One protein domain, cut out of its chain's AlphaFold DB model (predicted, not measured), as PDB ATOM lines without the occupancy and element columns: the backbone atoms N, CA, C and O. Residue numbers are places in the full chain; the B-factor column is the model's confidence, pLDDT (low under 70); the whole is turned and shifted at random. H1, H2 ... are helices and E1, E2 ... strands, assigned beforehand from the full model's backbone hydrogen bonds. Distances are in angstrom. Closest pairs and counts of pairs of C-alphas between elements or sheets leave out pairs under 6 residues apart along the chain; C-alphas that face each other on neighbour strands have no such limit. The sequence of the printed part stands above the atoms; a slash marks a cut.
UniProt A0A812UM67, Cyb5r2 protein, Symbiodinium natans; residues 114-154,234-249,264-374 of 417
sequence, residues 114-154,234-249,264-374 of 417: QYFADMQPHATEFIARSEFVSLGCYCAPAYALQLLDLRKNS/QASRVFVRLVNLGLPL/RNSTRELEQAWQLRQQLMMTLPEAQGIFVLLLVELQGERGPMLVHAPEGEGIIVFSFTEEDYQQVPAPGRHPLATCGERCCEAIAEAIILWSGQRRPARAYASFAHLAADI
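AT A GLANCE: This is residues 114 to 154, 234 to 249 and 264 to 374 of the 417 residues of the protein "Cyb5r2 protein" of Symbiodinium natans (UniProt A0A812UM67). A strongly twisted sheet of six strands curls round one long helix, H6, with H3 on the same face and H4 and H7 covering the opposite face in three layers. H1 and H2 pack on H6 as well. The printed part has 168 residues, with seven named helices and six named strands in the order H1 H2 E1 H3 E2 H4 E3 E4 E5 H5 H6 E6 H7; the class is mixed, helices and strands. The mixed sheet runs E1 E2 E3 E5 E4 E6. The whole is compact, with a radius of gyration of the C-alphas of 15.3 A and spans of 47 by 35 by 29 A.

HOW THE PARTS SIT: Start at H1, residues 114 to 117, which touches residues 344 to 348 of the hub H6, residues 335 to 354; the closest C-alphas, of Tyr 115 and Ala 348, are 6.5 A apart. H2, residues 121 to 128, touches H6 at a steep tilt of 60 degrees, opposite ways, closest at the C-alphas of Ala 123 and Ile 352, 5.6 A, and only grazes the sheet. Next look at edge strand E1, residues 130 to 134, parallel to E2, residues 236 to 244, with N 131 and O 236 at 2.8 A. H3, residues 140 to 147, touches H6 about perpendicular at 75 degrees, with the C-alphas of Ala 144 and Gly 340 closest at 4.5 A. H4, residues 265 to 283, with a kink of 41 degrees near residue 272, runs along the strands at a height over the sheet of 9.3 A. E3, residues 290 to 299, is parallel to E2, with N 239 and O 291 at 2.8 A, and to E5, residues 315 to 321, with N 296 and O 318 at 2.8 A. E4, residues 303 to 307, forms an antiparallel hairpin with E5, with N 305 and O 317 at 2.7 A. H5, residues 322 to 326, only grazes the sheet and is near H6. E6, residues 362 to 364, is parallel to E4, with N 306 and O 362 at 2.8 A. H7, residues 367 to 373, touches residues 267 to 271 of H4 at a shallow tilt of 25 degrees, opposite ways, closest at the C-alphas of Thr 267 and Ala 371, 5.5 A. In H2, H3, H5, H6 and H7 every O i to N i+4 pair is within hydrogen-bond range, in H4 13 of 15; H1 is too short for one.

IN THESE COORDINATES: Find C-alpha 114, where H1 begins, at (83.838, 85.727, 65.096). H6 runs 29.1 A from C-alpha 335 at (101.883, 84.521, 76.171); E3 is 26.1 A long, E2 25.3 A and H4 24.7 A. H7 ends at C-alpha 373, (83.182, 74.630, 94.437).

THE WHOLE: The C-alphas of Pro 285 and Pro 331, the two farthest apart, are 47.0 A apart. Residues 155 to 233 and 250 to 263 are not printed, with C-alpha gaps of 18.6 A and 21.3 A across the cuts. Of the links printed whole, none is long. The mean pLDDT of the printed part is 91.5; residues 114, 245 to 249 and 264 to 266 are under 70 in this model.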
ATOM      1  N   GLN A 114      84.563  86.986  64.918       67.25
ATOM      2  CA  GLN A 114      83.838  85.727  65.096       67.25
ATOM      3  C   GLN A 114      83.079  85.668  66.426       67.25
ATOM      4  O   GLN A 114      81.935  85.224  66.429       67.25
ATOM      5  N   TYR A 115      83.637  86.209  67.518       71.19
ATOM      6  CA  TYR A 115      82.944  86.254  68.815       71.19
ATOM      7  C   TYR A 115      81.630  87.043  68.753       71.19
ATOM      8  O   TYR A 115      80.665  86.722  69.446       71.19
ATOM      9  N   PHE A 116      81.586  88.061  67.892       75.00
ATOM     10  CA  PHE A 116      80.428  88.929  67.700       75.00
ATOM     11  C   PHE A 116      79.600  88.592  66.455       75.00
ATOM     12  O   PHE A 116      78.526  89.164  66.284       75.00
ATOM     13  N   ALA A 117      80.060  87.687  65.585       71.81
ATOM     14  CA  ALA A 117      79.430  87.428  64.289       71.81
ATOM     15  C   ALA A 117      77.984  86.931  64.438       71.81
ATOM     16  O   ALA A 117      77.122  87.306  63.645       71.81
ATOM     17  N   ASP A 118      77.719  86.171  65.503       73.88
ATOM     18  CA  ASP A 118      76.394  85.642  65.839       73.88
ATOM     19  C   ASP A 118      75.689  86.437  66.953       73.88
ATOM     20  O   ASP A 118      74.668  85.987  67.494       73.88
ATOM     21  N   MET A 119      76.219  87.606  67.347       80.19
ATOM     22  CA  MET A 119      75.604  88.372  68.426       80.19
ATOM     23  C   MET A 119      74.237  88.908  68.022       80.19
ATOM     24  O   MET A 119      74.041  89.562  66.999       80.19
ATOM     25  N   GLN A 120      73.271  88.616  68.886       84.06
ATOM     26  CA  GLN A 120      71.907  89.095  68.754       84.06
ATOM     27  C   GLN A 120      71.859  90.622  68.939       84.06
ATOM     28  O   GLN A 120      72.696  91.178  69.656       84.06
ATOM     29  N   PRO A 121      70.841  91.311  68.386       92.75
ATOM     30  CA  PRO A 121      70.704  92.767  68.494       92.75
ATOM     31  C   PRO A 121      70.822  93.320  69.924       92.75
ATOM     32  O   PRO A 121      71.382  94.395  70.125       92.75
ATOM     33  N   HIS A 122      70.351  92.568  70.925       93.56
ATOM     34  CA  HIS A 122      70.422  92.964  72.335       93.56
ATOM     35  C   HIS A 122      71.854  93.059  72.874       93.56
ATOM     36  O   HIS A 122      72.139  93.931  73.692       93.56
ATOM     37  N   ALA A 123      72.763  92.195  72.421       94.75
ATOM     38  CA  ALA A 123      74.160  92.241  72.837       94.75
ATOM     39  C   ALA A 123      74.870  93.463  72.233       94.75
ATOM     40  O   ALA A 123      75.571  94.180  72.943       94.75
ATOM     41  N   THR A 124      74.597  93.774  70.964       94.31
ATOM     42  CA  THR A 124      75.086  94.999  70.309       94.31
ATOM     43  C   THR A 124      74.582  96.260  71.010       94.31
ATOM     44  O   THR A 124      75.358  97.180  71.258       94.31
ATOM     45  N   GLU A 125      73.299  96.302  71.378       96.31
ATOM     46  CA  GLU A 125      72.729  97.410  72.154       96.31
ATOM     47  C   GLU A 125      73.387  97.528  73.536       96.31
ATOM     48  O   GLU A 125      73.727  98.631  73.972       96.31
ATOM     49  N   PHE A 126      73.612  96.397  74.212       97.38
ATOM     50  CA  PHE A 126      74.307  96.360  75.494       97.38
ATOM     51  C   PHE A 126      75.725  96.927  75.384       97.38
ATOM     52  O   PHE A 126      76.103  97.751  76.214       97.38
ATOM     53  N   ILE A 127      76.486  96.538  74.359       96.81
ATOM     54  CA  ILE A 127      77.832  97.063  74.097       96.81
ATOM     55  C   ILE A 127      77.778  98.572  73.854       96.81
ATOM     56  O   ILE A 127      78.503  99.317  74.502       96.81
ATOM     57  N   ALA A 128      76.880  99.037  72.982       96.81
ATOM     58  CA  ALA A 128      76.800 100.445  72.589       96.81
ATOM     59  C   ALA A 128      76.505 101.406  73.758       96.81
ATOM     60  O   ALA A 128      76.885 102.575  73.703       96.81
ATOM     61  N   ARG A 129      75.830 100.933  74.814       97.44
ATOM     62  CA  ARG A 129      75.514 101.728  76.019       97.44
ATOM     63  C   ARG A 129      76.475 101.510  77.191       97.44
ATOM     64  O   ARG A 129      76.240 102.073  78.265       97.44
ATOM     65  N   SER A 130      77.482 100.656  77.027       98.38
ATOM     66  CA  SER A 130      78.375 100.238  78.105       98.38
ATOM     67  C   SER A 130      79.801 100.696  77.855       98.38
ATOM     68  O   SER A 130      80.301 100.655  76.739       98.38
ATOM     69  N   GLU A 131      80.468 101.082  78.932       98.19
ATOM     70  CA  GLU A 131      81.905 101.314  78.961       98.19
ATOM     71  C   GLU A 131      82.582 100.128  79.654       98.19
ATOM     72  O   GLU A 131      82.155  99.714  80.737       98.19
ATOM     73  N   PHE A 132      83.638  99.597  79.042       98.31
ATOM     74  CA  PHE A 132      84.358  98.428  79.538       98.31
ATOM     75  C   PHE A 132      85.691  98.834  80.169       98.31
ATOM     76  O   PHE A 132      86.463  99.593  79.588       98.31
ATOM     77  N   VAL A 133      85.959  98.319  81.368       98.19
ATOM     78  CA  VAL A 133      87.062  98.750  82.229       98.19
ATOM     79  C   VAL A 133      87.812  97.532  82.759       98.19
ATOM     80  O   VAL A 133      87.220  96.674  83.413       98.19
ATOM     81  N   SER A 134      89.124  97.460  82.533       97.44
ATOM     82  CA  SER A 134      89.969  96.472  83.213       97.44
ATOM     83  C   SER A 134      90.191  96.877  84.672       97.44
ATOM     84  O   SER A 134      90.475  98.034  84.983       97.44
ATOM     85  N   LEU A 135      90.098  95.904  85.575       96.94
ATOM     86  CA  LEU A 135      90.430  96.031  86.996       96.94
ATOM     87  C   LEU A 135      91.846  95.522  87.317       96.94
ATOM     88  O   LEU A 135      92.185  95.289  88.480       96.94
ATOM     89  N   GLY A 136      92.680  95.332  86.297       88.19
ATOM     90  CA  GLY A 136      94.067  94.908  86.451       88.19
ATOM     91  C   GLY A 136      94.199  93.455  86.888       88.19
ATOM     92  O   GLY A 136      93.577  92.563  86.312       88.19
ATOM     93  N   CYS A 137      95.051  93.213  87.886       88.94
ATOM     94  CA  CYS A 137      95.684  91.921  88.206       88.94
ATOM     95  C   CYS A 137      96.680  91.442  87.167       88.94
ATOM     96  O   CYS A 137      97.737  90.929  87.511       88.94
ATOM     97  N   TYR A 138      96.321  91.579  85.901       89.69
ATOM     98  CA  TYR A 138      97.138  91.225  84.769       89.69
ATOM     99  C   TYR A 138      96.780  92.124  83.586       89.69
ATOM    100  O   TYR A 138      95.724  92.749  83.576       89.69
ATOM    101  N   CYS A 139      97.653  92.194  82.587       91.31
ATOM    102  CA  CYS A 139      97.417  92.980  81.379       91.31
ATOM    103  C   CYS A 139      96.401  92.329  80.420       91.31
ATOM    104  O   CYS A 139      95.814  93.024  79.592       91.31
ATOM    105  N   ALA A 140      96.154  91.014  80.532       92.25
ATOM    106  CA  ALA A 140      95.296  90.291  79.584       92.25
ATOM    107  C   ALA A 140      93.862  90.831  79.478       92.25
ATOM    108  O   ALA A 140      93.398  90.941  78.351       92.25
ATOM    109  N   PRO A 141      93.155  91.217  80.560       95.31
ATOM    110  CA  PRO A 141      91.824  91.800  80.421       95.31
ATOM    111  C   PRO A 141      91.816  93.101  79.610       95.31
ATOM    112  O   PRO A 141      90.952  93.278  78.758       95.31
ATOM    113  N   ALA A 142      92.790  93.996  79.816       95.44
ATOM    114  CA  ALA A 142      92.893  95.227  79.030       95.44
ATOM    115  C   ALA A 142      93.198  94.923  77.556       95.44
ATOM    116  O   ALA A 142      92.586  95.511  76.663       95.44
ATOM    117  N   TYR A 143      94.092  93.962  77.310       93.69
ATOM    118  CA  TYR A 143      94.413  93.497  75.966       93.69
ATOM    119  C   TYR A 143      93.209  92.837  75.272       93.69
ATOM    120  O   TYR A 143      92.913  93.147  74.126       93.69
ATOM    121  N   ALA A 144      92.438  92.012  75.977       94.25
ATOM    122  CA  ALA A 144      91.224  91.386  75.457       94.25
ATOM    123  C   ALA A 144      90.143  92.413  75.099       94.25
ATOM    124  O   ALA A 144      89.512  92.324  74.050       94.25
ATOM    125  N   LEU A 145      89.960  93.440  75.934       95.62
ATOM    126  CA  LEU A 145      89.063  94.549  75.605       95.62
ATOM    127  C   LEU A 145      89.516  95.299  74.346       95.62
ATOM    128  O   LEU A 145      88.670  95.784  73.598       95.62
ATOM    129  N   GLN A 146      90.823  95.400  74.101       93.38
ATOM    130  CA  GLN A 146      91.363  95.979  72.871       93.38
ATOM    131  C   GLN A 146      91.122  95.075  71.655       93.38
ATOM    132  O   GLN A 146      90.652  95.575  70.637       93.38
ATOM    133  N   LEU A 147      91.364  93.764  71.772       90.94
ATOM    134  CA  LEU A 147      91.092  92.778  70.713       90.94
ATOM    135  C   LEU A 147      89.619  92.768  70.281       90.94
ATOM    136  O   LEU A 147      89.311  92.706  69.094       90.94
ATOM    137  N   LEU A 148      88.702  92.902  71.241       92.56
ATOM    138  CA  LEU A 148      87.261  92.962  70.984       92.56
ATOM    139  C   LEU A 148      86.768  94.341  70.503       92.56
ATOM    140  O   LEU A 148      85.563  94.519  70.334       92.56
ATOM    141  N   ASP A 149      87.653  95.331  70.338       93.50
ATOM    142  CA  ASP A 149      87.300  96.740  70.097       93.50
ATOM    143  C   ASP A 149      86.285  97.300  71.128       93.50
ATOM    144  O   ASP A 149      85.441  98.149  70.839       93.50
ATOM    145  N   LEU A 150      86.358  96.829  72.376       95.38
ATOM    146  CA  LEU A 150      85.547  97.311  73.502       95.38
ATOM    147  C   LEU A 150      86.277  98.371  74.335       95.38
ATOM    148  O   LEU A 150      85.645  99.145  75.056       95.38
ATOM    149  N   ARG A 151      87.608  98.434  74.240       95.69
ATOM    150  CA  ARG A 151      88.441  99.408  74.955       95.69
ATOM    151  C   ARG A 151      88.416 100.764  74.249       95.69
ATOM    152  O   ARG A 151      89.249 101.043  73.393       95.69
ATOM    153  N   LYS A 152      87.471 101.627  74.624       96.12
ATOM    154  CA  LYS A 152      87.364 102.997  74.082       96.12
ATOM    155  C   LYS A 152      88.227 104.016  74.824       96.12
ATOM    156  O   LYS A 152      88.592 105.038  74.257       96.12
ATOM    157  N   ASN A 153      88.590 103.717  76.068       96.75
ATOM    158  CA  ASN A 153      89.447 104.551  76.904       96.75
ATOM    159  C   ASN A 153      90.492 103.706  77.639       96.75
ATOM    160  O   ASN A 153      90.306 102.512  77.865       96.75
ATOM    161  N   SER A 154      91.581 104.352  78.064       95.88
ATOM    162  CA  SER A 154      92.530 103.764  79.018       95.88
ATOM    163  C   SER A 154      92.096 104.019  80.461       95.88
ATOM    164  O   SER A 154      91.574 105.094  80.778       95.88
ATOM    165  N   GLN A 234      75.784 108.296  82.803       98.06
ATOM    166  CA  GLN A 234      74.656 107.377  82.691       98.06
ATOM    167  C   GLN A 234      74.990 106.093  81.932       98.06
ATOM    168  O   GLN A 234      74.211 105.144  81.990       98.06
ATOM    169  N   ALA A 235      76.121 106.035  81.223       98.00
ATOM    170  CA  ALA A 235      76.510 104.810  80.535       98.00
ATOM    171  C   ALA A 235      76.738 103.681  81.553       98.00
ATOM    172  O   ALA A 235      77.267 103.903  82.646       98.00
ATOM    173  N   SER A 236      76.338 102.466  81.185       98.44
ATOM    174  CA  SER A 236      76.621 101.277  81.987       98.44
ATOM    175  C   SER A 236      78.133 101.076  82.106       98.44
ATOM    176  O   SER A 236      78.909 101.548  81.270       98.44
ATOM    177  N   ARG A 237      78.575 100.389  83.158       98.38
ATOM    178  CA  ARG A 237      79.989 100.083  83.390       98.38
ATOM    179  C   ARG A 237      80.167  98.586  83.550       98.38
ATOM    180  O   ARG A 237      79.525  97.975  84.403       98.38
ATOM    181  N   VAL A 238      81.045  98.017  82.736       98.69
ATOM    182  CA  VAL A 238      81.426  96.610  82.779       98.69
ATOM    183  C   VAL A 238      82.872  96.528  83.230       98.69
ATOM    184  O   VAL A 238      83.780  96.942  82.516       98.69
ATOM    185  N   PHE A 239      83.086  95.987  84.419       98.50
ATOM    186  CA  PHE A 239      84.408  95.829  84.998       98.50
ATOM    187  C   PHE A 239      84.885  94.391  84.822       98.50
ATOM    188  O   PHE A 239      84.195  93.461  85.231       98.50
ATOM    189  N   VAL A 240      86.063  94.202  84.232       98.06
ATOM    190  CA  VAL A 240      86.641  92.878  83.978       98.06
ATOM    191  C   VAL A 240      87.862  92.686  84.862       98.06
ATOM    192  O   VAL A 240      88.797  93.486  84.839       98.06
ATOM    193  N   ARG A 241      87.853  91.618  85.651       96.06
ATOM    194  CA  ARG A 241      88.885  91.293  86.630       96.06
ATOM    195  C   ARG A 241      89.317  89.856  86.434       96.06
ATOM    196  O   ARG A 241      88.490  88.953  86.444       96.06
ATOM    197  N   LEU A 242      90.618  89.644  86.352       92.38
ATOM    198  CA  LEU A 242      91.190  88.315  86.460       92.38
ATOM    199  C   LEU A 242      91.582  88.067  87.914       92.38
ATOM    200  O   LEU A 242      92.371  88.822  88.466       92.38
ATOM    201  N   VAL A 243      90.974  87.064  88.545       88.62
ATOM    202  CA  VAL A 243      91.188  86.741  89.969       88.62
ATOM    203  C   VAL A 243      92.439  85.881  90.150       88.62
ATOM    204  O   VAL A 243      93.035  85.843  91.221       88.62
ATOM    205  N   ASN A 244      92.854  85.190  89.092       78.31
ATOM    206  CA  ASN A 244      94.040  84.352  89.026       78.31
ATOM    207  C   ASN A 244      94.582  84.368  87.608       78.31
ATOM    208  O   ASN A 244      93.885  83.992  86.674       78.31
ATOM    209  N   LEU A 245      95.821  84.813  87.453       63.12
ATOM    210  CA  LEU A 245      96.583  84.444  86.278       63.12
ATOM    211  C   LEU A 245      97.773  83.658  86.751       63.12
ATOM    212  O   LEU A 245      98.469  84.091  87.668       63.12
ATOM    213  N   GLY A 246      98.027  82.552  86.079       56.16
ATOM    214  CA  GLY A 246      99.390  82.094  85.946       56.16
ATOM    215  C   GLY A 246      99.913  82.278  84.550       56.16
ATOM    216  O   GLY A 246      99.260  81.978  83.557       56.16
ATOM    217  N   LEU A 247     101.135  82.769  84.475       56.81
ATOM    218  CA  LEU A 247     101.915  82.482  83.298       56.81
ATOM    219  C   LEU A 247     102.351  81.020  83.402       56.81
ATOM    220  O   LEU A 247     102.880  80.632  84.454       56.81
ATOM    221  N   PRO A 248     102.175  80.207  82.348       51.25
ATOM    222  CA  PRO A 248     102.857  78.931  82.228       51.25
ATOM    223  C   PRO A 248     104.351  79.216  82.038       51.25
ATOM    224  O   PRO A 248     104.917  79.040  80.964       51.25
ATOM    225  N   LEU A 249     105.017  79.706  83.086       53.25
ATOM    226  CA  LEU A 249     106.461  79.646  83.156       53.25
ATOM    227  C   LEU A 249     106.783  78.159  83.174       53.25
ATOM    228  O   LEU A 249     106.334  77.433  84.061       53.25
ATOM    229  N   ARG A 264      93.856  82.544 101.541       63.06
ATOM    230  CA  ARG A 264      93.816  82.273 100.097       63.06
ATOM    231  C   ARG A 264      93.205  83.457  99.349       63.06
ATOM    232  O   ARG A 264      92.069  83.833  99.644       63.06
ATOM    233  N   ASN A 265      93.934  84.028  98.392       63.06
ATOM    234  CA  ASN A 265      93.510  85.254  97.710       63.06
ATOM    235  C   ASN A 265      92.265  85.047  96.836       63.06
ATOM    236  O   ASN A 265      91.387  85.898  96.838       63.06
ATOM    237  N   SER A 266      92.105  83.901  96.173       68.12
ATOM    238  CA  SER A 266      91.015  83.708  95.199       68.12
ATOM    239  C   SER A 266      89.621  83.662  95.796       68.12
ATOM    240  O   SER A 266      88.726  84.389  95.377       68.12
ATOM    241  N   THR A 267      89.445  82.839  96.825       73.88
ATOM    242  CA  THR A 267      88.182  82.722  97.554       73.88
ATOM    243  C   THR A 267      87.851  84.026  98.271       73.88
ATOM    244  O   THR A 267      86.686  84.400  98.352       73.88
ATOM    245  N   ARG A 268      88.878  84.754  98.729       83.06
ATOM    246  CA  ARG A 268      88.715  86.075  99.341       83.06
ATOM    247  C   ARG A 268      88.275  87.121  98.313       83.06
ATOM    248  O   ARG A 268      87.393  87.916  98.614       83.06
ATOM    249  N   GLU A 269      88.825  87.099  97.100       89.75
ATOM    250  CA  GLU A 269      88.422  88.016  96.027       89.75
ATOM    251  C   GLU A 269      86.975  87.780  95.566       89.75
ATOM    252  O   GLU A 269      86.286  88.748  95.252       89.75
ATOM    253  N   LEU A 270      86.468  86.540  95.592       89.38
ATOM    254  CA  LEU A 270      85.052  86.265  95.297       89.38
ATOM    255  C   LEU A 270      84.114  86.982  96.278       89.38
ATOM    256  O   LEU A 270      83.149  87.618  95.860       89.38
ATOM    257  N   GLU A 271      84.411  86.926  97.578       85.44
ATOM    258  CA  GLU A 271      83.634  87.639  98.601       85.44
ATOM    259  C   GLU A 271      83.780  89.164  98.467       85.44
ATOM    260  O   GLU A 271      82.817  89.917  98.643       85.44
ATOM    261  N   GLN A 272      84.980  89.633  98.114       93.19
ATOM    262  CA  GLN A 272      85.251  91.053  97.899       93.19
ATOM    263  C   GLN A 272      84.602  91.590  96.616       93.19
ATOM    264  O   GLN A 272      84.363  92.793  96.532       93.19
ATOM    265  N   ALA A 273      84.263  90.754  95.631       94.88
ATOM    266  CA  ALA A 273      83.640  91.200  94.384       94.88
ATOM    267  C   ALA A 273      82.287  91.874  94.610       94.88
ATOM    268  O   ALA A 273      81.990  92.904  93.998       94.88
ATOM    269  N   TRP A 274      81.495  91.348  95.546       95.25
ATOM    270  CA  TRP A 274      80.265  92.004  95.970       95.25
ATOM    271  C   TRP A 274      80.549  93.371  96.601       95.25
ATOM    272  O   TRP A 274      79.931  94.364  96.213       95.25
ATOM    273  N   GLN A 275      81.525  93.452  97.512       95.69
ATOM    274  CA  GLN A 275      81.920  94.713  98.151       95.69
ATOM    275  C   GLN A 275      82.394  95.741  97.121       95.69
ATOM    276  O   GLN A 275      81.954  96.887  97.153       95.69
ATOM    277  N   LEU A 276      83.230  95.323  96.167       97.50
ATOM    278  CA  LEU A 276      83.688  96.161  95.067       97.50
ATOM    279  C   LEU A 276      82.506  96.697  94.258       97.50
ATOM    280  O   LEU A 276      82.433  97.901  94.021       97.50
ATOM    281  N   ARG A 277      81.550  95.841  93.880       97.81
ATOM    282  CA  ARG A 277      80.356  96.282  93.149       97.81
ATOM    283  C   ARG A 277      79.553  97.312  93.945       97.81
ATOM    284  O   ARG A 277      79.152  98.319  93.369       97.81
ATOM    285  N   GLN A 278      79.353  97.106  95.249       97.75
ATOM    286  CA  GLN A 278      78.663  98.089  96.096       97.75
ATOM    287  C   GLN A 278      79.396  99.437  96.113       97.75
ATOM    288  O   GLN A 278      78.767 100.481  95.942       97.75
ATOM    289  N   GLN A 279      80.725  99.428  96.248       98.12
ATOM    290  CA  GLN A 279      81.529 100.656  96.213       98.12
ATOM    291  C   GLN A 279      81.446 101.364  94.859       98.12
ATOM    292  O   GLN A 279      81.283 102.583  94.807       98.12
ATOM    293  N   LEU A 280      81.477 100.614  93.758       98.38
ATOM    294  CA  LEU A 280      81.309 101.158  92.411       98.38
ATOM    295  C   LEU A 280      79.918 101.770  92.208       98.38
ATOM    296  O   LEU A 280      79.822 102.851  91.640       98.38
ATOM    297  N   MET A 281      78.855 101.140  92.714       98.31
ATOM    298  CA  MET A 281      77.497 101.696  92.659       98.31
ATOM    299  C   MET A 281      77.365 102.997  93.459       98.31
ATOM    300  O   MET A 281      76.703 103.926  93.003       98.31
ATOM    301  N   MET A 282      78.007 103.094  94.627       98.31
ATOM    302  CA  MET A 282      78.024 104.336  95.414       98.31
ATOM    303  C   MET A 282      78.864 105.433  94.752       98.31
ATOM    304  O   MET A 282      78.506 106.606  94.823       98.31
ATOM    305  N   THR A 283      79.961 105.054  94.095       98.19
ATOM    306  CA  THR A 283      80.866 105.981  93.395       98.19
ATOM    307  C   THR A 283      80.264 106.485  92.083       98.19
ATOM    308  O   THR A 283      80.485 107.630  91.696       98.19
ATOM    309  N   LEU A 284      79.479 105.646  91.402       98.25
ATOM    310  CA  LEU A 284      78.888 105.910  90.090       98.25
ATOM    311  C   LEU A 284      77.352 105.814  90.152       98.25
ATOM    312  O   LEU A 284      76.758 105.000  89.442       98.25
ATOM    313  N   PRO A 285      76.679 106.644  90.972       98.19
ATOM    314  CA  PRO A 285      75.247 106.501  91.249       98.19
ATOM    315  C   PRO A 285      74.351 106.801  90.039       98.19
ATOM    316  O   PRO A 285      73.181 106.432  90.027       98.19
ATOM    317  N   GLU A 286      74.881 107.496  89.031       98.19
ATOM    318  CA  GLU A 286      74.156 107.835  87.805       98.19
ATOM    319  C   GLU A 286      74.226 106.729  86.738       98.19
ATOM    320  O   GLU A 286      73.471 106.790  85.768       98.19
ATOM    321  N   ALA A 287      75.111 105.733  86.889       98.31
ATOM    322  CA  ALA A 287      75.284 104.676  85.899       98.31
ATOM    323  C   ALA A 287      74.033 103.789  85.823       98.31
ATOM    324  O   ALA A 287      73.517 103.330  86.841       98.31
ATOM    325  N   GLN A 288      73.568 103.490  84.605       98.06
ATOM    326  CA  GLN A 288      72.390 102.635  84.393       98.06
ATOM    327  C   GLN A 288      72.579 101.199  84.901       98.06
ATOM    328  O   GLN A 288      71.606 100.527  85.240       98.06
ATOM    329  N   GLY A 289      73.822 100.724  84.948       98.06
ATOM    330  CA  GLY A 289      74.164  99.409  85.463       98.06
ATOM    331  C   GLY A 289      75.651  99.292  85.762       98.06
ATOM    332  O   GLY A 289      76.486  99.812  85.020       98.06
ATOM    333  N   ILE A 290      75.967  98.592  86.851       98.50
ATOM    334  CA  ILE A 290      77.326  98.208  87.233       98.50
ATOM    335  C   ILE A 290      77.418  96.686  87.167       98.50
ATOM    336  O   ILE A 290      76.745  95.983  87.933       98.50
ATOM    337  N   PHE A 291      78.261  96.207  86.259       98.62
ATOM    338  CA  PHE A 291      78.489  94.797  85.979       98.62
ATOM    339  C   PHE A 291      79.943  94.433  86.274       98.62
ATOM    340  O   PHE A 291      80.847  95.212  85.972       98.62
ATOM    341  N   VAL A 292      80.177  93.258  86.854       98.44
ATOM    342  CA  VAL A 292      81.522  92.766  87.179       98.44
ATOM    343  C   VAL A 292      81.689  91.352  86.631       98.44
ATOM    344  O   VAL A 292      80.929  90.454  86.983       98.44
ATOM    345  N   LEU A 293      82.692  91.156  85.780       98.25
ATOM    346  CA  LEU A 293      83.133  89.851  85.306       98.25
ATOM    347  C   LEU A 293      84.407  89.458  86.052       98.25
ATOM    348  O   LEU A 293      85.431  90.130  85.925       98.25
ATOM    349  N   LEU A 294      84.338  88.364  86.802       96.94
ATOM    350  CA  LEU A 294      85.494  87.724  87.415       96.94
ATOM    351  C   LEU A 294      85.922  86.539  86.558       96.94
ATOM    352  O   LEU A 294      85.126  85.650  86.280       96.94
ATOM    353  N   LEU A 295      87.184  86.506  86.172       95.56
ATOM    354  CA  LEU A 295      87.783  85.413  85.425       95.56
ATOM    355  C   LEU A 295      88.579  84.540  86.400       95.56
ATOM    356  O   LEU A 295      89.395  85.070  87.160       95.56
ATOM    357  N   VAL A 296      88.309  83.233  86.397       93.38
ATOM    358  CA  VAL A 296      88.914  82.262  87.316       93.38
ATOM    359  C   VAL A 296      89.536  81.085  86.547       93.38
ATOM    360  O   VAL A 296      88.834  80.203  86.073       93.38
ATOM    361  N   GLU A 297      90.853  81.034  86.410       91.00
ATOM    362  CA  GLU A 297      91.616  79.945  85.790       91.00
ATOM    363  C   GLU A 297      91.776  78.703  86.684       91.00
ATOM    364  O   GLU A 297      91.455  78.727  87.876       91.00
ATOM    365  N   LEU A 298      92.339  77.629  86.117       89.44
ATOM    366  CA  LEU A 298      92.721  76.404  86.828       89.44
ATOM    367  C   LEU A 298      91.556  75.749  87.579       89.44
ATOM    368  O   LEU A 298      91.701  75.378  88.739       89.44
ATOM    369  N   GLN A 299      90.393  75.640  86.943       92.19
ATOM    370  CA  GLN A 299      89.199  75.011  87.508       92.19
ATOM    371  C   GLN A 299      88.927  73.636  86.881       92.19
ATOM    372  O   GLN A 299      89.524  73.258  85.875       92.19
ATOM    373  N   GLY A 300      88.019  72.864  87.483       91.44
ATOM    374  CA  GLY A 300      87.621  71.555  86.947       91.44
ATOM    375  C   GLY A 300      86.716  71.641  85.714       91.44
ATOM    376  O   GLY A 300      86.714  70.737  84.886       91.44
ATOM    377  N   GLU A 301      85.968  72.736  85.575       95.44
ATOM    378  CA  GLU A 301      85.002  72.937  84.495       95.44
ATOM    379  C   GLU A 301      85.105  74.357  83.936       95.44
ATOM    380  O   GLU A 301      85.328  75.319  84.680       95.44
ATOM    381  N   ARG A 302      84.902  74.491  82.622       96.25
ATOM    382  CA  ARG A 302      84.847  75.778  81.920       96.25
ATOM    383  C   ARG A 302      83.429  76.342  81.934       96.25
ATOM    384  O   ARG A 302      82.466  75.594  81.771       96.25
ATOM    385  N   GLY A 303      83.312  77.663  82.017       97.44
ATOM    386  CA  GLY A 303      82.098  78.377  81.631       97.44
ATOM    387  C   GLY A 303      81.559  79.343  82.684       97.44
ATOM    388  O   GLY A 303      82.157  79.527  83.749       97.44
ATOM    389  N   PRO A 304      80.417  79.984  82.386       98.06
ATOM    390  CA  PRO A 304      79.833  80.985  83.260       98.06
ATOM    391  C   PRO A 304      79.193  80.358  84.504       98.06
ATOM    392  O   PRO A 304      78.532  79.316  84.458       98.06
ATOM    393  N   MET A 305      79.357  81.054  85.620       98.12
ATOM    394  CA  MET A 305      78.827  80.751  86.940       98.12
ATOM    395  C   MET A 305      78.065  81.973  87.454       98.12
ATOM    396  O   MET A 305      78.579  83.095  87.462       98.12
ATOM    397  N   LEU A 306      76.827  81.748  87.884       98.00
ATOM    398  CA  LEU A 306      75.896  82.764  88.357       98.00
ATOM    399  C   LEU A 306      75.521  82.490  89.810       98.00
ATOM    400  O   LEU A 306      75.244  81.351  90.185       98.00
ATOM    401  N   VAL A 307      75.449  83.546  90.616       97.56
ATOM    402  CA  VAL A 307      74.965  83.478  91.998       97.56
ATOM    403  C   VAL A 307      73.536  84.026  92.049       97.56
ATOM    404  O   VAL A 307      73.308  85.206  91.797       97.56
ATOM    405  N   HIS A 308      72.557  83.183  92.382       96.94
ATOM    406  CA  HIS A 308      71.134  83.538  92.485       96.94
ATOM    407  C   HIS A 308      70.760  84.095  93.862       96.94
ATOM    408  O   HIS A 308      69.775  83.687  94.477       96.94
ATOM    409  N   ALA A 309      71.553  85.042  94.341       96.12
ATOM    410  CA  ALA A 309      71.294  85.793  95.558       96.12
ATOM    411  C   ALA A 309      71.524  87.287  95.289       96.12
ATOM    412  O   ALA A 309      72.201  87.615  94.309       96.12
ATOM    413  N   PRO A 310      70.970  88.205  96.103       97.00
ATOM    414  CA  PRO A 310      71.116  89.645  95.881       97.00
ATOM    415  C   PRO A 310      72.575  90.098  95.738       97.00
ATOM    416  O   PRO A 310      72.877  90.981  94.939       97.00
ATOM    417  N   GLU A 311      73.498  89.464  96.461       95.81
ATOM    418  CA  GLU A 311      74.928  89.747  96.360       95.81
ATOM    419  C   GLU A 311      75.526  89.415  94.982       95.81
ATOM    420  O   GLU A 311      76.481  90.068  94.565       95.81
ATOM    421  N   GLY A 312      74.947  88.452  94.259       96.69
ATOM    422  CA  GLY A 312      75.377  88.016  92.929       96.69
ATOM    423  C   GLY A 312      74.831  88.849  91.769       96.69
ATOM    424  O   GLY A 312      75.241  88.650  90.625       96.69
ATOM    425  N   GLU A 313      73.905  89.777  92.024       97.19
ATOM    426  CA  GLU A 313      73.310  90.592  90.967       97.19
ATOM    427  C   GLU A 313      74.383  91.403  90.227       97.19
ATOM    428  O   GLU A 313      75.191  92.101  90.839       97.19
ATOM    429  N   GLY A 314      74.387  91.318  88.894       97.75
ATOM    430  CA  GLY A 314      75.361  92.010  88.047       97.75
ATOM    431  C   GLY A 314      76.780  91.436  88.106       97.75
ATOM    432  O   GLY A 314      77.669  92.013  87.487       97.75
ATOM    433  N   ILE A 315      77.010  90.321  88.805       98.19
ATOM    434  CA  ILE A 315      78.315  89.657  88.874       98.19
ATOM    435  C   ILE A 315      78.245  88.328  88.121       98.19
ATOM    436  O   ILE A 315      77.362  87.507  88.364       98.19
ATOM    437  N   ILE A 316      79.187  88.113  87.207       98.19
ATOM    438  CA  ILE A 316      79.406  86.828  86.538       98.19
ATOM    439  C   ILE A 316      80.809  86.362  86.894       98.19
ATOM    440  O   ILE A 316      81.759  87.141  86.828       98.19
ATOM    441  N   VAL A 317      80.941  85.088  87.250       97.56
ATOM    442  CA  VAL A 317      82.248  84.442  87.375       97.56
ATOM    443  C   VAL A 317      82.398  83.478  86.209       97.56
ATOM    444  O   VAL A 317      81.508  82.675  85.965       97.56
ATOM    445  N   PHE A 318      83.486  83.559  85.458       97.38
ATOM    446  CA  PHE A 318      83.766  82.660  84.346       97.38
ATOM    447  C   PHE A 318      84.982  81.816  84.686       97.38
ATOM    448  O   PHE A 318      86.039  82.366  84.995       97.38
ATOM    449  N   SER A 319      84.838  80.493  84.642       95.75
ATOM    450  CA  SER A 319      85.947  79.586  84.912       95.75
ATOM    451  C   SER A 319      86.630  79.097  83.638       95.75
ATOM    452  O   SER A 319      85.962  78.792  82.650       95.75
ATOM    453  N   PHE A 320      87.952  78.958  83.696       94.31
ATOM    454  CA  PHE A 320      88.768  78.250  82.707       94.31
ATOM    455  C   PHE A 320      89.354  76.989  83.329       94.31
ATOM    456  O   PHE A 320      89.641  76.963  84.530       94.31
ATOM    457  N   THR A 321      89.544  75.949  82.524       93.19
ATOM    458  CA  THR A 321      90.103  74.688  83.014       93.19
ATOM    459  C   THR A 321      91.619  74.761  83.172       93.19
ATOM    460  O   THR A 321      92.276  75.719  82.763       93.19
ATOM    461  N   GLU A 322      92.203  73.728  83.776       88.81
ATOM    462  CA  GLU A 322      93.655  73.527  83.740       88.81
ATOM    463  C   GLU A 322      94.174  73.277  82.312       88.81
ATOM    464  O   GLU A 322      95.252  73.748  81.958       88.81
ATOM    465  N   GLU A 323      93.407  72.597  81.458       90.12
ATOM    466  CA  GLU A 323      93.795  72.356  80.061       90.12
ATOM    467  C   GLU A 323      93.943  73.672  79.287       90.12
ATOM    468  O   GLU A 323      94.933  73.865  78.584       90.12
ATOM    469  N   ASP A 324      93.023  74.619  79.497       87.75
ATOM    470  CA  ASP A 324      93.084  75.964  78.911       87.75
ATOM    471  C   ASP A 324      94.347  76.729  79.308       87.75
ATOM    472  O   ASP A 324      94.802  77.621  78.593       87.75
ATOM    473  N   TYR A 325      94.883  76.422  80.484       81.06
ATOM    474  CA  TYR A 325      96.079  77.039  81.032       81.06
ATOM    475  C   TYR A 325      97.365  76.408  80.489       81.06
ATOM    476  O   TYR A 325      98.356  77.096  80.260       81.06
ATOM    477  N   GLN A 326      97.354  75.092  80.273       82.94
ATOM    478  CA  GLN A 326      98.503  74.343  79.762       82.94
ATOM    479  C   GLN A 326      98.767  74.584  78.268       82.94
ATOM    480  O   GLN A 326      99.768  74.095  77.740       82.94
ATOM    481  N   GLN A 327      97.904  75.338  77.582       81.50
ATOM    482  CA  GLN A 327      98.102  75.713  76.186       81.50
ATOM    483  C   GLN A 327      99.362  76.568  76.034       81.50
ATOM    484  O   GLN A 327      99.386  77.765  76.327       81.50
ATOM    485  N   VAL A 328     100.425  75.931  75.550       77.75
ATOM    486  CA  VAL A 328     101.667  76.609  75.195       77.75
ATOM    487  C   VAL A 328     101.388  77.483  73.968       77.75
ATOM    488  O   VAL A 328     100.876  76.965  72.970       77.75
ATOM    489  N   PRO A 329     101.701  78.790  74.009       81.25
ATOM    490  CA  PRO A 329     101.621  79.633  72.825       81.25
ATOM    491  C   PRO A 329     102.413  79.010  71.670       81.25
ATOM    492  O   PRO A 329     103.478  78.425  71.881       81.25
ATOM    493  N   ALA A 330     101.907  79.130  70.441       82.12
ATOM    494  CA  ALA A 330     102.672  78.728  69.264       82.12
ATOM    495  C   ALA A 330     104.040  79.451  69.244       82.12
ATOM    496  O   ALA A 330     104.127  80.577  69.741       82.12
ATOM    497  N   PRO A 331     105.109  78.854  68.684       84.62
ATOM    498  CA  PRO A 331     106.412  79.514  68.597       84.62
ATOM    499  C   PRO A 331     106.304  80.925  68.001       84.62
ATOM    500  O   PRO A 331     105.654  81.113  66.974       84.62
ATOM    501  N   GLY A 332     106.920  81.911  68.660       84.44
ATOM    502  CA  GLY A 332     106.849  83.328  68.278       84.44
ATOM    503  C   GLY A 332     105.615  84.078  68.793       84.44
ATOM    504  O   GLY A 332     105.573  85.301  68.703       84.44
ATOM    505  N   ARG A 333     104.635  83.384  69.383       82.19
ATOM    506  CA  ARG A 333     103.431  84.010  69.927       82.19
ATOM    507  C   ARG A 333     103.627  84.423  71.381       82.19
ATOM    508  O   ARG A 333     103.971  83.605  72.234       82.19
ATOM    509  N   HIS A 334     103.352  85.689  71.682       84.31
ATOM    510  CA  HIS A 334     103.490  86.212  73.036       84.31
ATOM    511  C   HIS A 334     102.451  85.578  73.994       84.31
ATOM    512  O   HIS A 334     101.266  85.544  73.654       84.31
ATOM    513  N   PRO A 335     102.820  85.132  75.215       84.62
ATOM    514  CA  PRO A 335     101.883  84.521  76.171       84.62
ATOM    515  C   PRO A 335     100.666  85.389  76.525       84.62
ATOM    516  O   PRO A 335      99.573  84.875  76.776       84.62
ATOM    517  N   LEU A 336     100.833  86.717  76.509       86.75
ATOM    518  CA  LEU A 336      99.731  87.668  76.696       86.75
ATOM    519  C   LEU A 336      98.624  87.492  75.651       86.75
ATOM    520  O   LEU A 336      97.457  87.653  75.998       86.75
ATOM    521  N   ALA A 337      98.971  87.130  74.411       87.56
ATOM    522  CA  ALA A 337      98.003  86.965  73.335       87.56
ATOM    523  C   ALA A 337      97.052  85.795  73.608       87.56
ATOM    524  O   ALA A 337      95.835  85.971  73.589       87.56
ATOM    525  N   THR A 338      97.598  84.638  73.992       87.81
ATOM    526  CA  THR A 338      96.810  83.462  74.395       87.81
ATOM    527  C   THR A 338      95.924  83.754  75.611       87.81
ATOM    528  O   THR A 338      94.780  83.310  75.686       87.81
ATOM    529  N   CYS A 339      96.418  84.521  76.588       89.75
ATOM    530  CA  CYS A 339      95.604  84.928  77.737       89.75
ATOM    531  C   CYS A 339      94.491  85.911  77.339       89.75
ATOM    532  O   CYS A 339      93.376  85.811  77.850       89.75
ATOM    533  N   GLY A 340      94.788  86.836  76.424       91.44
ATOM    534  CA  GLY A 340      93.837  87.796  75.871       91.44
ATOM    535  C   GLY A 340      92.667  87.115  75.172       91.44
ATOM    536  O   GLY A 340      91.526  87.385  75.523       91.44
ATOM    537  N   GLU A 341      92.930  86.167  74.272       90.31
ATOM    538  CA  GLU A 341      91.882  85.413  73.559       90.31
ATOM    539  C   GLU A 341      90.955  84.640  74.503       90.31
ATOM    540  O   GLU A 341      89.735  84.631  74.332       90.31
ATOM    541  N   ARG A 342      91.506  84.028  75.558       91.69
ATOM    542  CA  ARG A 342      90.685  83.358  76.578       91.69
ATOM    543  C   ARG A 342      89.776  84.359  77.295       91.69
ATOM    544  O   ARG A 342      88.585  84.102  77.470       91.69
ATOM    545  N   CYS A 343      90.306  85.531  77.647       94.50
ATOM    546  CA  CYS A 343      89.508  86.617  78.217       94.50
ATOM    547  C   CYS A 343      88.438  87.123  77.229       94.50
ATOM    548  O   CYS A 343      87.327  87.420  77.665       94.50
ATOM    549  N   CYS A 344      88.735  87.185  75.924       94.75
ATOM    550  CA  CYS A 344      87.792  87.598  74.882       94.75
ATOM    551  C   CYS A 344      86.512  86.753  74.901       94.75
ATOM    552  O   CYS A 344      85.409  87.301  74.932       94.75
ATOM    553  N   GLU A 345      86.651  85.426  74.957       93.50
ATOM    554  CA  GLU A 345      85.505  84.515  75.025       93.50
ATOM    555  C   GLU A 345      84.648  84.757  76.272       93.50
ATOM    556  O   GLU A 345      83.429  84.902  76.175       93.50
ATOM    557  N   ALA A 346      85.276  84.847  77.446       96.25
ATOM    558  CA  ALA A 346      84.551  85.062  78.694       96.25
ATOM    559  C   ALA A 346      83.812  86.409  78.718       96.25
ATOM    560  O   ALA A 346      82.687  86.492  79.216       96.25
ATOM    561  N   ILE A 347      84.420  87.459  78.154       97.19
ATOM    562  CA  ILE A 347      83.787  88.775  77.996       97.19
ATOM    563  C   ILE A 347      82.577  88.673  77.062       97.19
ATOM    564  O   ILE A 347      81.509  89.189  77.396       97.19
ATOM    565  N   ALA A 348      82.708  87.979  75.928       95.88
ATOM    566  CA  ALA A 348      81.608  87.782  74.988       95.88
ATOM    567  C   ALA A 348      80.431  87.018  75.626       95.88
ATOM    568  O   ALA A 348      79.285  87.459  75.523       95.88
ATOM    569  N   GLU A 349      80.695  85.926  76.350       96.06
ATOM    570  CA  GLU A 349      79.663  85.161  77.069       96.06
ATOM    571  C   GLU A 349      78.968  85.997  78.155       96.06
ATOM    572  O   GLU A 349      77.739  85.975  78.281       96.06
ATOM    573  N   ALA A 350      79.725  86.808  78.902       97.62
ATOM    574  CA  ALA A 350      79.163  87.705  79.908       97.62
ATOM    575  C   ALA A 350      78.246  88.774  79.288       97.62
ATOM    576  O   ALA A 350      77.153  89.019  79.801       97.62
ATOM    577  N   ILE A 351      78.646  89.367  78.156       97.50
ATOM    578  CA  ILE A 351      77.823  90.325  77.402       97.50
ATOM    579  C   ILE A 351      76.501  89.684  76.974       97.50
ATOM    580  O   ILE A 351      75.435  90.278  77.156       97.50
ATOM    581  N   ILE A 352      76.547  88.463  76.435       95.62
ATOM    582  CA  ILE A 352      75.350  87.740  75.995       95.62
ATOM    583  C   ILE A 352      74.395  87.534  77.180       95.62
ATOM    584  O   ILE A 352      73.212  87.868  77.078       95.62
ATOM    585  N   LEU A 353      74.909  87.066  78.319       96.50
ATOM    586  CA  LEU A 353      74.124  86.863  79.539       96.50
ATOM    587  C   LEU A 353      73.509  88.173  80.064       96.50
ATOM    588  O   LEU A 353      72.308  88.219  80.341       96.50
ATOM    589  N   TRP A 354      74.283  89.259  80.151       97.81
ATOM    590  CA  TRP A 354      73.780  90.561  80.614       97.81
ATOM    591  C   TRP A 354      72.831  91.251  79.633       97.81
ATOM    592  O   TRP A 354      71.987  92.041  80.056       97.81
ATOM    593  N   SER A 355      72.895  90.924  78.340       96.75
ATOM    594  CA  SER A 355      71.899  91.372  77.357       96.75
ATOM    595  C   SER A 355      70.546  90.651  77.472       96.75
ATOM    596  O   SER A 355      69.613  90.965  76.734       96.75
ATOM    597  N   GLY A 356      70.415  89.702  78.408       95.62
ATOM    598  CA  GLY A 356      69.183  88.958  78.674       95.62
ATOM    599  C   GLY A 356      69.025  87.683  77.845       95.62
ATOM    600  O   GLY A 356      67.999  87.004  77.950       95.62
ATOM    601  N   GLN A 357      70.025  87.317  77.040       93.12
ATOM    602  CA  GLN A 357      70.001  86.064  76.303       93.12
ATOM    603  C   GLN A 357      70.341  84.904  77.242       93.12
ATOM    604  O   GLN A 357      71.309  84.932  78.000       93.12
ATOM    605  N   ARG A 358      69.531  83.847  77.183       93.38
ATOM    606  CA  ARG A 358      69.752  82.651  77.998       93.38
ATOM    607  C   ARG A 358      70.897  81.833  77.410       93.38
ATOM    608  O   ARG A 358      70.801  81.366  76.276       93.38
ATOM    609  N   ARG A 359      71.937  81.613  78.208       94.12
ATOM    610  CA  ARG A 359      73.002  80.638  77.959       94.12
ATOM    611  C   ARG A 359      73.055  79.642  79.119       94.12
ATOM    612  O   ARG A 359      72.651  80.000  80.229       94.12
ATOM    613  N   PRO A 360      73.498  78.394  78.886       96.81
ATOM    614  CA  PRO A 360      73.805  77.478  79.974       96.81
ATOM    615  C   PRO A 360      74.841  78.115  80.901       96.81
ATOM    616  O   PRO A 360      75.897  78.544  80.449       96.81
ATOM    617  N   ALA A 361      74.523  78.186  82.187       97.75
ATOM    618  CA  ALA A 361      75.428  78.666  83.216       97.75
ATOM    619  C   ALA A 361      75.216  77.847  84.483       97.75
ATOM    620  O   ALA A 361      74.095  77.421  84.782       97.75
ATOM    621  N   ARG A 362      76.297  77.626  85.226       97.94
ATOM    622  CA  ARG A 362      76.227  76.964  86.528       97.94
ATOM    623  C   ARG A 362      75.642  77.938  87.536       97.94
ATOM    624  O   ARG A 362      75.973  79.120  87.533       97.94
ATOM    625  N   ALA A 363      74.738  77.449  88.367       97.88
ATOM    626  CA  ALA A 363      73.930  78.269  89.250       97.88
ATOM    627  C   ALA A 363      74.237  77.927  90.707       97.88
ATOM    628  O   ALA A 363      74.122  76.775  91.118       97.88
ATOM    629  N   TYR A 364      74.581  78.941  91.493       97.81
ATOM    630  CA  TYR A 364      74.928  78.814  92.903       97.81
ATOM    631  C   TYR A 364      73.961  79.639  93.746       97.81
ATOM    632  O   TYR A 364      73.518  80.712  93.339       97.81
ATOM    633  N   ALA A 365      73.626  79.156  94.942       97.69
ATOM    634  CA  ALA A 365      72.683  79.849  95.820       97.69
ATOM    635  C   ALA A 365      73.307  81.027  96.592       97.69
ATOM    636  O   ALA A 365      72.572  81.826  97.152       97.69
ATOM    637  N   SER A 366      74.638  81.118  96.667       95.94
ATOM    638  CA  SER A 366      75.374  82.216  97.314       95.94
ATOM    639  C   SER A 366      76.847  82.190  96.892       95.94
ATOM    640  O   SER A 366      77.323  81.176  96.371       95.94
ATOM    641  N   PHE A 367      77.598  83.262  97.176       94.06
ATOM    642  CA  PHE A 367      79.056  83.255  96.981       94.06
ATOM    643  C   PHE A 367      79.766  82.203  97.833       94.06
ATOM    644  O   PHE A 367      80.757  81.646  97.384       94.06
ATOM    645  N   ALA A 368      79.242  81.871  99.017       92.25
ATOM    646  CA  ALA A 368      79.815  80.817  99.852       92.25
ATOM    647  C   ALA A 368      79.739  79.438  99.172       92.25
ATOM    648  O   ALA A 368      80.704  78.679  99.218       92.25
ATOM    649  N   HIS A 369      78.623  79.124  98.500       94.94
ATOM    650  CA  HIS A 369      78.506  77.884  97.725       94.94
ATOM    651  C   HIS A 369      79.434  77.880  96.509       94.94
ATOM    652  O   HIS A 369      80.063  76.865  96.236       94.94
ATOM    653  N   LEU A 370      79.548  79.013  95.807       94.81
ATOM    654  CA  LEU A 370      80.477  79.158  94.686       94.81
ATOM    655  C   LEU A 370      81.940  78.992  95.133       94.81
ATOM    656  O   LEU A 370      82.697  78.243  94.525       94.81
ATOM    657  N   ALA A 371      82.333  79.643  96.227       92.06
ATOM    658  CA  ALA A 371      83.685  79.566  96.776       92.06
ATOM    659  C   ALA A 371      84.048  78.158  97.278       92.06
ATOM    660  O   ALA A 371      85.223  77.807  97.286       92.06
ATOM    661  N   ALA A 372      83.058  77.357  97.688       91.19
ATOM    662  CA  ALA A 372      83.263  75.962  98.072       91.19
ATOM    663  C   ALA A 372      83.503  75.027  96.871       91.19
ATOM    664  O   ALA A 372      84.093  73.964  97.055       91.19
ATOM    665  N   ASP A 373      83.048  75.409  95.676       91.88
ATOM    666  CA  ASP A 373      83.182  74.630  94.437       91.88
ATOM    667  C   ASP A 373      84.431  75.015  93.623       91.88
ATOM    668  O   ASP A 373      84.977  74.207  92.876       91.88
ATOM    669  N   ILE A 374      84.919  76.247  93.793       90.88
ATOM    670  CA  ILE A 374      86.124  76.746  93.128       90.88
ATOM    671  C   ILE A 374      87.387  76.211  93.808       90.88
ATOM    672  O   ILE A 374      87.526  76.234  95.035       90.88
TER     673      ILE A 374